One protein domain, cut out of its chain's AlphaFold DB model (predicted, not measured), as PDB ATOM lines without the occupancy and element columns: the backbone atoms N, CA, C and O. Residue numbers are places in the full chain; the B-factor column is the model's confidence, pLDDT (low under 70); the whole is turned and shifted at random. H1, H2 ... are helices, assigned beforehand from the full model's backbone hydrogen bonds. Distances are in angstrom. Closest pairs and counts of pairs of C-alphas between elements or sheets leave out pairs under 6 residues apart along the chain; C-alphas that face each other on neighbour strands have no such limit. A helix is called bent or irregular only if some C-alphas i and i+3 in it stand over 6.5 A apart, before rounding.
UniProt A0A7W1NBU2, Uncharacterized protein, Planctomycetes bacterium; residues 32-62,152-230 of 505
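Overview. This is residues 32 to 62 and 152 to 230 of the 505 residues of an uncharacterized protein of Planctomycetes bacterium (UniProt A0A7W1NBU2). Three helices with nearly parallel axes, running alternately opposite ways, make a small bundle whose members form a triangle in cross-section: H2 packs on the first arm of the long bent helix H1, H1a, and on the shorter H3, with H3 near H1a. H1's second arm, H1b, turns aside past the beginning of H2, while the short helix H4 folds back slantwise on H3, and an unnamed tail, residues 215 to 230, runs back past H3. The printed part has 110 residues, with four named helices in the order H1, H2, H3, H4 and no named strand, and its class is all helix. It is elongated, with spans of 51 by 28 by 20 A, and only just loose, close to compact, with a radius of gyration of the C-alphas of 15.9 A.

Arrangement. By its hydrogen bonds H1, residues 32 to 62, was assigned as one helix, but it is bent: C-alphas 49 and 52 are 6.9 A apart. Its arms, H1a of residues 32 to 49 and H1b of residues 52 to 62, stand at a steep tilt of 44 degrees. H1a touches H2, residues 160 to 184, at a shallow tilt of 4 degrees, opposite ways; their closest C-alphas, of Phe 42 and Ala 170, are 6.3 A apart. H1b and H2 are close but not clearly touching, with the closest C-alphas, of Ile 53 and Val 160, 6.6 A apart. H2 and H3, residues 188 to 201, form a helical hairpin and touch at a shallow tilt of 4 degrees, opposite ways; their closest C-alphas, of Ala 182 and Val 191, are 4.9 A apart. H1a and H3 are near each other, with 5 pairs of C-alphas within 10 A. H3 and H4, residues 206 to 214, form a second helical hairpin, at a steep tilt of 44 degrees; H3 touches H4 with residues 195 to 199 alone, and the closest C-alphas, of Ala 199 and Val 208, are 5.9 A apart. The helix packing is mostly aligned, but only just: 2 of 3 touching pairs are at a shallow tilt. H4 is apart from H1a, H1b and H2. In H1a, H1b, H2, H3 and H4 every O i to N i+4 pair is within hydrogen-bond range.

Along the chain. H1a begins at C-alpha 32, (204.717, 179.854, 243.915), and measures 25.7 A from first to last C-alpha; H1b measures 15.5 A. H2 is 35.9 A long and begins at C-alpha 160, (173.111, 171.135, 249.251). H3 is 20.4 A long. H4 is 12.2 A long and ends at C-alpha 214, (198.131, 169.815, 222.696).

Size, cuts and confidence. The C-alphas farthest apart, of Asn 62 and Gly 186, are 53.4 A apart. Residues 63 to 151 are not printed, and C-alphas 62 and 152 are 13.2 A apart across the cut. The links H2 to H3 and H3 to H4 are tight. Mean pLDDT of the printed part is 91.7; residues 221 to 224 are under 70.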
ATOM      1  N   SER A  32     205.188 180.937 243.039       83.50
ATOM      2  CA  SER A  32     204.717 179.854 243.915       83.50
ATOM      3  C   SER A  32     203.799 180.371 245.024       83.50
ATOM      4  O   SER A  32     202.729 179.812 245.235       83.50
ATOM      5  N   GLU A  33     204.158 181.479 245.681       87.38
ATOM      6  CA  GLU A  33     203.327 182.075 246.738       87.38
ATOM      7  C   GLU A  33     201.967 182.553 246.212       87.38
ATOM      8  O   GLU A  33     200.963 182.454 246.917       87.38
ATOM      9  N   GLN A  34     201.907 183.055 244.975       92.12
ATOM     10  CA  GLN A  34     200.642 183.448 244.348       92.12
ATOM     11  C   GLN A  34     199.751 182.234 244.070       92.12
ATOM     12  O   GLN A  34     198.551 182.280 244.349       92.12
ATOM     13  N   VAL A  35     200.334 181.142 243.564       90.19
ATOM     14  CA  VAL A  35     199.619 179.881 243.336       90.19
ATOM     15  C   VAL A  35     199.086 179.318 244.655       90.19
ATOM     16  O   VAL A  35     197.885 179.057 244.766       90.19
ATOM     17  N   ASP A  36     199.943 179.203 245.672       89.00
ATOM     18  CA  ASP A  36     199.573 178.693 246.996       89.00
ATOM     19  C   ASP A  36     198.484 179.555 247.641       89.00
ATOM     20  O   ASP A  36     197.503 179.035 248.178       89.00
ATOM     21  N   ALA A  37     198.590 180.883 247.540       92.62
ATOM     22  CA  ALA A  37     197.574 181.795 248.051       92.62
ATOM     23  C   ALA A  37     196.205 181.572 247.385       92.62
ATOM     24  O   ALA A  37     195.183 181.561 248.083       92.62
ATOM     25  N   SER A  38     196.168 181.359 246.064       94.81
ATOM     26  CA  SER A  38     194.940 181.035 245.325       94.81
ATOM     27  C   SER A  38     194.331 179.703 245.768       94.81
ATOM     28  O   SER A  38     193.124 179.639 246.030       94.81
ATOM     29  N   LEU A  39     195.150 178.659 245.932       93.25
ATOM     30  CA  LEU A  39     194.689 177.354 246.412       93.25
ATOM     31  C   LEU A  39     194.158 177.415 247.842       93.25
ATOM     32  O   LEU A  39     193.018 177.029 248.094       93.25
ATOM     33  N   ILE A  40     194.934 177.976 248.771       92.31
ATOM     34  CA  ILE A  40     194.555 178.094 250.184       92.31
ATOM     35  C   ILE A  40     193.259 178.893 250.329       92.31
ATOM     36  O   ILE A  40     192.394 178.556 251.143       92.31
ATOM     37  N   LYS A  41     193.098 179.968 249.550       95.56
ATOM     38  CA  LYS A  41     191.870 180.769 249.526       95.56
ATOM     39  C   LYS A  41     190.672 179.932 249.076       95.56
ATOM     40  O   LYS A  41     189.627 179.996 249.730       95.56
ATOM     41  N   PHE A  42     190.814 179.158 248.001       95.81
ATOM     42  CA  PHE A  42     189.778 178.242 247.525       95.81
ATOM     43  C   PHE A  42     189.437 177.187 248.586       95.81
ATOM     44  O   PHE A  42     188.280 177.080 248.995       95.81
ATOM     45  N   GLU A  43     190.431 176.471 249.105       94.06
ATOM     46  CA  GLU A  43     190.245 175.390 250.077       94.06
ATOM     47  C   GLU A  43     189.600 175.885 251.374       94.06
ATOM     48  O   GLU A  43     188.640 175.280 251.854       94.06
ATOM     49  N   LYS A  44     190.037 177.032 251.912       93.56
ATOM     50  CA  LYS A  44     189.417 177.648 253.098       93.56
ATOM     51  C   LYS A  44     187.965 178.040 252.850       93.56
ATOM     52  O   LYS A  44     187.122 177.852 253.733       93.56
ATOM     53  N   ALA A  45     187.658 178.589 251.673       95.06
ATOM     54  CA  ALA A  45     186.287 178.930 251.312       95.06
ATOM     55  C   ALA A  45     185.416 177.668 251.271       95.06
ATOM     56  O   ALA A  45     184.370 177.615 251.915       95.06
ATOM     57  N   ILE A  46     185.885 176.621 250.598       95.94
ATOM     58  CA  ILE A  46     185.175 175.351 250.475       95.94
ATOM     59  C   ILE A  46     184.995 174.645 251.831       95.94
ATOM     60  O   ILE A  46     183.890 174.192 252.143       95.94
ATOM     61  N   ALA A  47     186.037 174.598 252.663       92.81
ATOM     62  CA  ALA A  47     185.991 173.995 253.993       92.81
ATOM     63  C   ALA A  47     184.969 174.691 254.902       92.81
ATOM     64  O   ALA A  47     184.208 174.040 255.615       92.81
ATOM     65  N   LYS A  48     184.886 176.024 254.844       94.94
ATOM     66  CA  LYS A  48     183.863 176.779 255.578       94.94
ATOM     67  C   LYS A  48     182.451 176.450 255.090       94.94
ATOM     68  O   LYS A  48     181.536 176.304 255.901       94.94
ATOM     69  N   GLU A  49     182.276 176.349 253.777       95.50
ATOM     70  CA  GLU A  49     180.975 176.142 253.140       95.50
ATOM     71  C   GLU A  49     180.417 174.725 253.328       95.50
ATOM     72  O   GLU A  49     179.197 174.563 253.352       95.50
ATOM     73  N   VAL A  50     181.266 173.703 253.500       95.94
ATOM     74  CA  VAL A  50     180.799 172.317 253.690       95.94
ATOM     75  C   VAL A  50     180.313 172.033 255.118       95.94
ATOM     76  O   VAL A  50     179.461 171.165 255.308       95.94
ATOM     77  N   LEU A  51     180.774 172.766 256.140       95.62
ATOM     78  CA  LEU A  51     180.430 172.487 257.548       95.62
ATOM     79  C   LEU A  51     178.912 172.368 257.822       95.62
ATOM     80  O   LEU A  51     178.506 171.444 258.532       95.62
ATOM     81  N   PRO A  52     178.034 173.245 257.293       95.94
ATOM     82  CA  PRO A  52     176.588 173.076 257.442       95.94
ATOM     83  C   PRO A  52     176.055 171.794 256.788       95.94
ATOM     84  O   PRO A  52     175.133 171.185 257.327       95.94
ATOM     85  N   ILE A  53     176.642 171.372 255.662       96.69
ATOM     86  CA  ILE A  53     176.265 170.144 254.947       96.69
ATOM     87  C   ILE A  53     176.665 168.915 255.755       96.69
ATOM     88  O   ILE A  53     175.842 168.028 255.948       96.69
ATOM     89  N   GLN A  54     177.878 168.894 256.310       95.31
ATOM     90  CA  GLN A  54     178.330 167.802 257.178       95.31
ATOM     91  C   GLN A  54     177.387 167.615 258.372       95.31
ATOM     92  O   GLN A  54     176.911 166.511 258.612       95.31
ATOM     93  N   ARG A  55     176.998 168.707 259.049       96.06
ATOM     94  CA  ARG A  55     176.021 168.653 260.154       96.06
ATOM     95  C   ARG A  55     174.650 168.138 259.711       96.06
ATOM     96  O   ARG A  55     173.984 167.436 260.473       96.06
ATOM     97  N   LEU A  56     174.209 168.509 258.507       95.88
ATOM     98  CA  LEU A  56     172.961 168.018 257.922       95.88
ATOM     99  C   LEU A  56     173.038 166.508 257.669       95.88
ATOM    100  O   LEU A  56     172.119 165.785 258.059       95.88
ATOM    101  N   LEU A  57     174.143 166.030 257.094       95.44
ATOM    102  CA  LEU A  57     174.379 164.612 256.832       95.44
ATOM    103  C   LEU A  57     174.518 163.810 258.132       95.44
ATOM    104  O   LEU A  57     173.888 162.763 258.256       95.44
ATOM    105  N   ASP A  58     175.232 164.318 259.139       95.00
ATOM    106  CA  ASP A  58     175.344 163.686 260.460       95.00
ATOM    107  C   ASP A  58     173.976 163.519 261.119       95.00
ATOM    108  O   ASP A  58     173.629 162.440 261.612       95.00
ATOM    109  N   LYS A  59     173.163 164.583 261.104       96.06
ATOM    110  CA  LYS A  59     171.796 164.534 261.625       96.06
ATOM    111  C   LYS A  59     170.970 163.490 260.878       96.06
ATOM    112  O   LYS A  59     170.354 162.640 261.520       96.06
ATOM    113  N   TRP A  60     170.991 163.520 259.546       95.88
ATOM    114  CA  TRP A  60     170.263 162.558 258.723       95.88
ATOM    115  C   TRP A  60     170.687 161.113 259.012       95.88
ATOM    116  O   TRP A  60     169.823 160.258 259.201       95.88
ATOM    117  N   ARG A  61     171.990 160.826 259.109       94.38
ATOM    118  CA  ARG A  61     172.506 159.482 259.415       94.38
ATOM    119  C   ARG A  61     172.020 158.986 260.767       94.38
ATOM    120  O   ARG A  61     171.550 157.853 260.869       94.38
ATOM    121  N   ASN A  62     172.100 159.833 261.791       92.38
ATOM    122  CA  ASN A  62     171.645 159.497 263.136       92.38
ATOM    123  C   ASN A  62     170.135 159.231 263.167       92.38
ATOM    124  O   ASN A  62     169.691 158.225 263.726       92.38
ATOM    125  N   GLN A 152     170.254 162.565 249.625       96.12
ATOM    126  CA  GLN A 152     170.684 163.584 250.593       96.12
ATOM    127  C   GLN A 152     171.807 164.476 250.082       96.12
ATOM    128  O   GLN A 152     171.989 165.564 250.618       96.12
ATOM    129  N   VAL A 153     172.550 164.019 249.078       95.50
ATOM    130  CA  VAL A 153     173.670 164.759 248.480       95.50
ATOM    131  C   VAL A 153     173.371 165.253 247.068       95.50
ATOM    132  O   VAL A 153     174.234 165.857 246.448       95.50
ATOM    133  N   ASP A 154     172.158 165.008 246.578       94.94
ATOM    134  CA  ASP A 154     171.680 165.498 245.292       94.94
ATOM    135  C   ASP A 154     171.756 167.032 245.205       94.94
ATOM    136  O   ASP A 154     171.473 167.746 246.176       94.94
ATOM    137  N   ASP A 155     172.111 167.533 244.022       93.12
ATOM    138  CA  ASP A 155     172.265 168.961 243.739       93.12
ATOM    139  C   ASP A 155     170.971 169.757 243.967       93.12
ATOM    140  O   ASP A 155     171.030 170.970 244.184       93.12
ATOM    141  N   ASP A 156     169.803 169.108 243.950       94.06
ATOM    142  CA  ASP A 156     168.512 169.733 244.228       94.06
ATOM    143  C   ASP A 156     168.079 169.650 245.700       94.06
ATOM    144  O   ASP A 156     167.090 170.285 246.091       94.06
ATOM    145  N   THR A 157     168.832 168.957 246.559       95.00
ATOM    146  CA  THR A 157     168.495 168.827 247.980       95.00
ATOM    147  C   THR A 157     168.573 170.175 248.705       95.00
ATOM    148  O   THR A 157     169.587 170.887 248.611       95.00
ATOM    149  N   PRO A 158     167.532 170.555 249.482       94.19
ATOM    150  CA  PRO A 158     167.557 171.772 250.285       94.19
ATOM    151  C   PRO A 158     168.765 171.789 251.228       94.19
ATOM    152  O   PRO A 158     168.946 170.898 252.051       94.19
ATOM    153  N   GLY A 159     169.600 172.818 251.107       91.19
ATOM    154  CA  GLY A 159     170.862 172.937 251.843       91.19
ATOM    155  C   GLY A 159     172.087 172.582 251.001       91.19
ATOM    156  O   GLY A 159     173.051 173.342 251.041       91.19
ATOM    157  N   VAL A 160     172.023 171.537 250.167       95.69
ATOM    158  CA  VAL A 160     173.111 171.135 249.251       95.69
ATOM    159  C   VAL A 160     173.164 172.045 248.026       95.69
ATOM    160  O   VAL A 160     174.227 172.568 247.696       95.69
ATOM    161  N   LYS A 161     172.013 172.359 247.420       95.88
ATOM    162  CA  LYS A 161     171.931 173.225 246.229       95.88
ATOM    163  C   LYS A 161     172.703 174.550 246.346       95.88
ATOM    164  O   LYS A 161     173.466 174.895 245.438       95.88
ATOM    165  N   PRO A 162     172.560 175.330 247.440       96.19
ATOM    166  CA  PRO A 162     173.326 176.561 247.605       96.19
ATOM    167  C   PRO A 162     174.831 176.317 247.761       96.19
ATOM    168  O   PRO A 162     175.612 177.140 247.287       96.19
ATOM    169  N   TYR A 163     175.231 175.218 248.412       95.88
ATOM    170  CA  TYR A 163     176.634 174.821 248.539       95.88
ATOM    171  C   TYR A 163     177.234 174.514 247.166       95.88
ATOM    172  O   TYR A 163     178.215 175.150 246.797       95.88
ATOM    173  N   VAL A 164     176.593 173.651 246.370       95.31
ATOM    174  CA  VAL A 164     177.063 173.274 245.024       95.31
ATOM    175  C   VAL A 164     177.222 174.506 244.134       95.31
ATOM    176  O   VAL A 164     178.242 174.678 243.468       95.31
ATOM    177  N   LYS A 165     176.263 175.442 244.184       96.06
ATOM    178  CA  LYS A 165     176.363 176.714 243.451       96.06
ATOM    179  C   LYS A 165     177.587 177.539 243.869       96.06
ATOM    180  O   LYS A 165     178.272 178.086 243.006       96.06
ATOM    181  N   ARG A 166     177.852 177.667 245.176       96.44
ATOM    182  CA  ARG A 166     178.997 178.436 245.694       96.44
ATOM    183  C   ARG A 166     180.324 177.737 245.434       96.44
ATOM    184  O   ARG A 166     181.278 178.403 245.053       96.44
ATOM    185  N   GLN A 167     180.364 176.417 245.567       95.31
ATOM    186  CA  GLN A 167     181.521 175.605 245.221       95.31
ATOM    187  C   GLN A 167     181.881 175.769 243.748       95.31
ATOM    188  O   GLN A 167     183.035 176.049 243.443       95.31
ATOM    189  N   LYS A 168     180.901 175.660 242.844       94.88
ATOM    190  CA  LYS A 168     181.123 175.876 241.413       94.88
ATOM    191  C   LYS A 168     181.697 177.266 241.139       94.88
ATOM    192  O   LYS A 168     182.694 177.377 240.441       94.88
ATOM    193  N   ALA A 169     181.131 178.310 241.749       96.25
ATOM    194  CA  ALA A 169     181.648 179.672 241.605       96.25
ATOM    195  C   ALA A 169     183.083 179.829 242.147       96.25
ATOM    196  O   ALA A 169     183.897 180.516 241.536       96.25
ATOM    197  N   ALA A 170     183.405 179.187 243.273       96.06
ATOM    198  CA  ALA A 170     184.756 179.183 243.828       96.06
ATOM    199  C   ALA A 170     185.744 178.431 242.921       96.06
ATOM    200  O   ALA A 170     186.865 178.897 242.732       96.06
ATOM    201  N   LEU A 171     185.320 177.316 242.319       95.44
ATOM    202  CA  LEU A 171     186.129 176.537 241.382       95.44
ATOM    203  C   LEU A 171     186.360 177.296 240.068       95.44
ATOM    204  O   LEU A 171     187.479 177.321 239.567       95.44
ATOM    205  N   ASP A 172     185.333 177.970 239.543       96.06
ATOM    206  CA  ASP A 172     185.447 178.845 238.370       96.06
ATOM    207  C   ASP A 172     186.414 180.009 238.638       96.06
ATOM    208  O   ASP A 172     187.224 180.363 237.776       96.06
ATOM    209  N   GLN A 173     186.371 180.580 239.847       97.31
ATOM    210  CA  GLN A 173     187.306 181.620 240.268       97.31
ATOM    211  C   GLN A 173     188.737 181.083 240.377       97.31
ATOM    212  O   GLN A 173     189.648 181.720 239.853       97.31
ATOM    213  N   LEU A 174     188.935 179.915 240.999       96.44
ATOM    214  CA  LEU A 174     190.251 179.283 241.079       96.44
ATOM    215  C   LEU A 174     190.808 179.013 239.677       96.44
ATOM    216  O   LEU A 174     191.933 179.396 239.375       96.44
ATOM    217  N   LYS A 175     189.997 178.422 238.793       96.81
ATOM    218  CA  LYS A 175     190.367 178.178 237.396       96.81
ATOM    219  C   LYS A 175     190.834 179.460 236.711       96.81
ATOM    220  O   LYS A 175     191.878 179.465 236.068       96.81
ATOM    221  N   LYS A 176     190.078 180.551 236.854       97.75
ATOM    222  CA  LYS A 176     190.441 181.853 236.279       97.75
ATOM    223  C   LYS A 176     191.781 182.362 236.823       97.75
ATOM    224  O   LYS A 176     192.593 182.850 236.040       97.75
ATOM    225  N   GLU A 177     192.003 182.262 238.133       97.25
ATOM    226  CA  GLU A 177     193.253 182.677 238.783       97.25
ATOM    227  C   GLU A 177     194.446 181.855 238.257       97.25
ATOM    228  O   GLU A 177     195.413 182.443 237.774       97.25
ATOM    229  N   LEU A 178     194.340 180.520 238.217       96.19
ATOM    230  CA  LEU A 178     195.406 179.640 237.716       96.19
ATOM    231  C   LEU A 178     195.699 179.849 236.223       96.19
ATOM    232  O   LEU A 178     196.861 179.891 235.831       96.19
ATOM    233  N   LEU A 179     194.679 180.034 235.379       96.25
ATOM    234  CA  LEU A 179     194.888 180.318 233.952       96.25
ATOM    235  C   LEU A 179     195.539 181.688 233.722       96.25
ATOM    236  O   LEU A 179     196.345 181.834 232.807       96.25
ATOM    237  N   THR A 180     195.224 182.682 234.557       96.94
ATOM    238  CA  THR A 180     195.874 184.002 234.496       96.94
ATOM    239  C   THR A 180     197.352 183.886 234.871       96.94
ATOM    240  O   THR A 180     198.206 184.429 234.174       96.94
ATOM    241  N   LEU A 181     197.666 183.121 235.922       95.56
ATOM    242  CA  LEU A 181     199.045 182.820 236.312       95.56
ATOM    243  C   LEU A 181     199.780 182.036 235.216       95.56
ATOM    244  O   LEU A 181     200.935 182.335 234.936       95.56
ATOM    245  N   ALA A 182     199.107 181.109 234.528       93.81
ATOM    246  CA  ALA A 182     199.701 180.346 233.429       93.81
ATOM    247  C   ALA A 182     200.035 181.228 232.222       93.81
ATOM    248  O   ALA A 182     201.054 181.023 231.579       93.81
ATOM    249  N   GLN A 183     199.206 182.229 231.920       94.00
ATOM    250  CA  GLN A 183     199.488 183.196 230.856       94.00
ATOM    251  C   GLN A 183     200.628 184.154 231.219       94.00
ATOM    252  O   GLN A 183     201.352 184.604 230.335       94.00
ATOM    253  N   ALA A 184     200.767 184.480 232.506       93.69
ATOM    254  CA  ALA A 184     201.852 185.310 233.016       93.69
ATOM    255  C   ALA A 184     203.168 184.534 233.198       93.69
ATOM    256  O   ALA A 184     204.229 185.152 233.288       93.69
ATOM    257  N   ALA A 185     203.109 183.201 233.254       90.12
ATOM    258  CA  ALA A 185     204.284 182.355 233.363       90.12
ATOM    259  C   ALA A 185     205.161 182.502 232.109       90.12
ATOM    260  O   ALA A 185     204.705 182.328 230.979       90.12
ATOM    261  N   GLY A 186     206.435 182.835 232.317       85.56
ATOM    262  CA  GLY A 186     207.399 183.032 231.232       85.56
ATOM    263  C   GLY A 186     208.000 181.733 230.687       85.56
ATOM    264  O   GLY A 186     208.722 181.779 229.693       85.56
ATOM    265  N   ASP A 187     207.730 180.591 231.325       88.31
ATOM    266  CA  ASP A 187     208.359 179.310 231.014       88.31
ATOM    267  C   ASP A 187     207.336 178.157 230.856       88.31
ATOM    268  O   ASP A 187     206.325 178.112 231.562       88.31
ATOM    269  N   PRO A 188     207.584 177.184 229.951       87.44
ATOM    270  CA  PRO A 188     206.664 176.063 229.709       87.44
ATOM    271  C   PRO A 188     206.437 175.136 230.911       87.44
ATOM    272  O   PRO A 188     205.416 174.451 230.975       87.44
ATOM    273  N   SER A 189     207.390 175.090 231.841       83.56
ATOM    274  CA  SER A 189     207.359 174.218 233.015       83.56
ATOM    275  C   SER A 189     206.280 174.675 234.001       83.56
ATOM    276  O   SER A 189     205.401 173.893 234.366       83.56
ATOM    277  N   SER A 190     206.274 175.964 234.334       86.06
ATOM    278  CA  SER A 190     205.268 176.593 235.192       86.06
ATOM    279  C   SER A 190     203.858 176.457 234.610       86.06
ATOM    280  O   SER A 190     202.901 176.180 235.337       86.06
ATOM    281  N   VAL A 191     203.721 176.581 233.283       90.31
ATOM    282  CA  VAL A 191     202.448 176.351 232.579       90.31
ATOM    283  C   VAL A 191     201.973 174.909 232.759       90.31
ATOM    284  O   VAL A 191     200.792 174.696 233.043       90.31
ATOM    285  N   ALA A 192     202.866 173.927 232.613       88.38
ATOM    286  CA  ALA A 192     202.537 172.517 232.809       88.38
ATOM    287  C   ALA A 192     202.088 172.235 234.244       88.38
ATOM    288  O   ALA A 192     201.025 171.646 234.437       88.38
ATOM    289  N   SER A 193     202.831 172.733 235.237       86.19
ATOM    290  CA  SER A 193     202.475 172.598 236.651       86.19
ATOM    291  C   SER A 193     201.086 173.161 236.944       86.19
ATOM    292  O   SER A 193     200.252 172.455 237.503       86.19
ATOM    293  N   LEU A 194     200.767 174.373 236.484       91.56
ATOM    294  CA  LEU A 194     199.441 174.965 236.689       91.56
ATOM    295  C   LEU A 194     198.303 174.165 236.043       91.56
ATOM    296  O   LEU A 194     197.222 174.061 236.624       91.56
ATOM    297  N   HIS A 195     198.527 173.569 234.868       92.25
ATOM    298  CA  HIS A 195     197.527 172.705 234.234       92.25
ATOM    299  C   HIS A 195     197.398 171.345 234.923       92.25
ATOM    300  O   HIS A 195     196.295 170.800 234.948       92.25
ATOM    301  N   THR A 196     198.467 170.813 235.523       88.50
ATOM    302  CA  THR A 196     198.389 169.646 236.416       88.50
ATOM    303  C   THR A 196     197.549 169.969 237.650       88.50
ATOM    304  O   THR A 196     196.645 169.214 237.999       88.50
ATOM    305  N   MET A 197     197.775 171.123 238.281       90.06
ATOM    306  CA  MET A 197     197.009 171.560 239.454       90.06
ATOM    307  C   MET A 197     195.540 171.791 239.102       90.06
ATOM    308  O   MET A 197     194.638 171.351 239.813       90.06
ATOM    309  N   LEU A 198     195.271 172.427 237.960       92.25
ATOM    310  CA  LEU A 198     193.908 172.591 237.474       92.25
ATOM    311  C   LEU A 198     193.260 171.241 237.135       92.25
ATOM    312  O   LEU A 198     192.075 171.066 237.407       92.25
ATOM    313  N   ALA A 199     194.011 170.282 236.587       90.25
ATOM    314  CA  ALA A 199     193.521 168.926 236.355       90.25
ATOM    315  C   ALA A 199     193.159 168.217 237.666       90.25
ATOM    316  O   ALA A 199     192.146 167.527 237.706       90.25
ATOM    317  N   PHE A 200     193.917 168.443 238.741       89.06
ATOM    318  CA  PHE A 200     193.613 167.902 240.064       89.06
ATOM    319  C   PHE A 200     192.270 168.424 240.610       89.06
ATOM    320  O   PHE A 200     191.420 167.624 240.997       89.06
ATOM    321  N   TYR A 201     192.024 169.742 240.587       91.44
ATOM    322  CA  TYR A 201     190.769 170.322 241.107       91.44
ATOM    323  C   TYR A 201     189.584 170.241 240.133       91.44
ATOM    324  O   TYR A 201     188.427 170.189 240.556       91.44
ATOM    325  N   HIS A 202     189.836 170.273 238.823       91.00
ATOM    326  CA  HIS A 202     188.804 170.336 237.789       91.00
ATOM    327  C   HIS A 202     189.199 169.553 236.516       91.00
ATOM    328  O   HIS A 202     189.304 170.131 235.430       91.00
ATOM    329  N   PRO A 203     189.308 168.212 236.578       88.38
ATOM    330  CA  PRO A 203     189.827 167.391 235.468       88.38
ATOM    331  C   PRO A 203     188.966 167.431 234.199       88.38
ATOM    332  O   PRO A 203     189.426 167.094 233.112       88.38
ATOM    333  N   ARG A 204     187.692 167.818 234.328       89.62
ATOM    334  CA  ARG A 204     186.727 167.922 233.219       89.62
ATOM    335  C   ARG A 204     186.658 169.320 232.591       89.62
ATOM    336  O   ARG A 204     185.800 169.542 231.738       89.62
ATOM    337  N   ALA A 205     187.489 170.266 233.025       91.88
ATOM    338  CA  ALA A 205     187.534 171.594 232.425       91.88
ATOM    339  C   ALA A 205     188.007 171.503 230.955       91.88
ATOM    340  O   ALA A 205     189.010 170.834 230.689       91.88
ATOM    341  N   PRO A 206     187.331 172.164 229.993       95.44
ATOM    342  CA  PRO A 206     187.757 172.172 228.592       95.44
ATOM    343  C   PRO A 206     189.207 172.631 228.398       95.44
ATOM    344  O   PRO A 206     189.912 172.087 227.556       95.44
ATOM    345  N   GLU A 207     189.665 173.586 229.208       95.31
ATOM    346  CA  GLU A 207     191.019 174.137 229.159       95.31
ATOM    347  C   GLU A 207     192.079 173.091 229.545       95.31
ATOM    348  O   GLU A 207     193.125 173.001 228.906       95.31
ATOM    349  N   VAL A 208     191.772 172.235 230.528       93.31
ATOM    350  CA  VAL A 208     192.620 171.092 230.904       93.31
ATOM    351  C   VAL A 208     192.697 170.100 229.749       93.31
ATOM    352  O   VAL A 208     193.790 169.713 229.340       93.31
ATOM    353  N   ALA A 209     191.548 169.713 229.184       93.44
ATOM    354  CA  ALA A 209     191.506 168.771 228.069       93.44
ATOM    355  C   ALA A 209     192.283 169.290 226.849       93.44
ATOM    356  O   ALA A 209     193.082 168.555 226.272       93.44
ATOM    357  N   GLN A 210     192.099 170.565 226.495       96.00
ATOM    358  CA  GLN A 210     192.793 171.209 225.383       96.00
ATOM    359  C   GLN A 210     194.308 171.265 225.606       96.00
ATOM    360  O   GLN A 210     195.069 170.958 224.685       96.00
ATOM    361  N   TYR A 211     194.753 171.635 226.810       95.19
ATOM    362  CA  TYR A 211     196.176 171.688 227.132       95.19
ATOM    363  C   TYR A 211     196.825 170.312 226.968       95.19
ATOM    364  O   TYR A 211     197.752 170.167 226.173       95.19
ATOM    365  N   TRP A 212     196.302 169.279 227.630       92.62
ATOM    366  CA  TRP A 212     196.903 167.942 227.585       92.62
ATOM    367  C   TRP A 212     196.817 167.301 226.195       92.62
ATOM    368  O   TRP A 212     197.784 166.685 225.740       92.62
ATOM    369  N   GLN A 213     195.736 167.558 225.451       94.12
ATOM    370  CA  GLN A 213     195.643 167.173 224.043       94.12
ATOM    371  C   GLN A 213     196.738 167.835 223.190       94.12
ATOM    372  O   GLN A 213     197.332 167.164 222.349       94.12
ATOM    373  N   SER A 214     197.051 169.118 223.416       95.50
ATOM    374  CA  SER A 214     198.131 169.815 222.696       95.50
ATOM    375  C   SER A 214     199.517 169.233 222.988       95.50
ATOM    376  O   SER A 214     200.398 169.278 222.134       95.50
ATOM    377  N   GLN A 215     199.690 168.636 224.170       93.38
ATOM    378  CA  GLN A 215     200.920 167.960 224.576       93.38
ATOM    379  C   GLN A 215     200.995 166.506 224.086       93.38
ATOM    380  O   GLN A 215     201.996 165.842 224.336       93.38
ATOM    381  N   SER A 216     199.958 165.990 223.410       92.38
ATOM    382  CA  SER A 216     199.830 164.561 223.073       92.38
ATOM    383  C   SER A 216     199.978 163.646 224.297       92.38
ATOM    384  O   SER A 216     200.515 162.545 224.203       92.38
ATOM    385  N   LYS A 217     199.509 164.119 225.457       86.75
ATOM    386  CA  LYS A 217     199.584 163.416 226.739       86.75
ATOM    387  C   LYS A 217     198.180 163.203 227.309       86.75
ATOM    388  O   LYS A 217     197.288 164.021 227.063       86.75
ATOM    389  N   PRO A 218     197.945 162.119 228.064       84.94
ATOM    390  CA  PRO A 218     196.712 161.986 228.824       84.94
ATOM    391  C   PRO A 218     196.641 163.073 229.907       84.94
ATOM    392  O   PRO A 218     197.664 163.547 230.394       84.94
ATOM    393  N   ILE A 219     195.424 163.455 230.304       83.50
ATOM    394  CA  ILE A 219     195.230 164.270 231.511       83.50
ATOM    395  C   ILE A 219     195.770 163.450 232.694       83.50
ATOM    396  O   ILE A 219     195.333 162.303 232.830       83.50
ATOM    397  N   PRO A 220     196.667 163.990 233.541       76.88
ATOM    398  CA  PRO A 220     197.136 163.301 234.735       76.88
ATOM    399  C   PRO A 220     195.936 162.867 235.577       76.88
ATOM    400  O   PRO A 220     195.091 163.690 235.932       76.88
ATOM    401  N   ARG A 221     195.822 161.563 235.850       64.94
ATOM    402  CA  ARG A 221     194.718 160.978 236.634       64.94
ATOM    403  C   ARG A 221     195.171 160.423 237.977       64.94
ATOM    404  O   ARG A 221     194.420 159.687 238.602       64.94
ATOM    405  N   ASN A 222     196.379 160.773 238.407       56.72
ATOM    406  CA  ASN A 222     197.032 160.158 239.562       56.72
ATOM    407  C   ASN A 222     196.166 160.310 240.825       56.72
ATOM    408  O   ASN A 222     196.111 159.388 241.632       56.72
ATOM    409  N   ARG A 223     195.397 161.413 240.913       67.06
ATOM    410  CA  ARG A 223     194.227 161.565 241.787       67.06
ATOM    411  C   ARG A 223     193.348 162.747 241.381       67.06
ATOM    412  O   ARG A 223     193.822 163.669 240.717       67.06
ATOM    413  N   THR A 224     192.075 162.736 241.782       68.25
ATOM    414  CA  THR A 224     191.179 163.894 241.660       68.25
ATOM    415  C   THR A 224     190.911 164.479 243.040       68.25
ATOM    416  O   THR A 224     190.699 163.758 244.010       68.25
ATOM    417  N   TRP A 225     190.868 165.805 243.144       83.12
ATOM    418  CA  TRP A 225     190.373 166.452 244.349       83.12
ATOM    419  C   TRP A 225     188.926 166.022 244.614       83.12
ATOM    420  O   TRP A 225     188.020 166.324 243.828       83.12
ATOM    421  N   PHE A 226     188.687 165.336 245.731       79.50
ATOM    422  CA  PHE A 226     187.326 165.054 246.159       79.50
ATOM    423  C   PHE A 226     186.663 166.336 246.634       79.50
ATOM    424  O   PHE A 226     187.156 167.031 247.527       79.50
ATOM    425  N   ASN A 227     185.470 166.585 246.103       86.25
ATOM    426  CA  ASN A 227     184.539 167.484 246.755       86.25
ATOM    427  C   ASN A 227     184.431 167.081 248.242       86.25
ATOM    428  O   ASN A 227     184.271 165.895 248.530       86.25
ATOM    429  N   PRO A 228     184.479 168.014 249.206       91.31
ATOM    430  CA  PRO A 228     184.332 167.680 250.618       91.31
ATOM    431  C   PRO A 228     183.065 166.900 250.983       91.31
ATOM    432  O   PRO A 228     183.063 166.210 252.001       91.31
ATOM    433  N   ILE A 229     181.989 166.996 250.189       93.31
ATOM    434  CA  ILE A 229     180.831 166.103 250.334       93.31
ATOM    435  C   ILE A 229     181.238 164.662 250.014       93.31
ATOM    436  O   ILE A 229     181.010 163.783 250.839       93.31
ATOM    437  N   ASP A 230     181.882 164.417 248.873       90.00
ATOM    438  CA  ASP A 230     182.367 163.086 248.488       90.00
ATOM    439  C   ASP A 230     183.366 162.549 249.514       90.00
ATOM    440  O   ASP A 230     183.249 161.401 249.941       90.00
TER     441      ASP A 230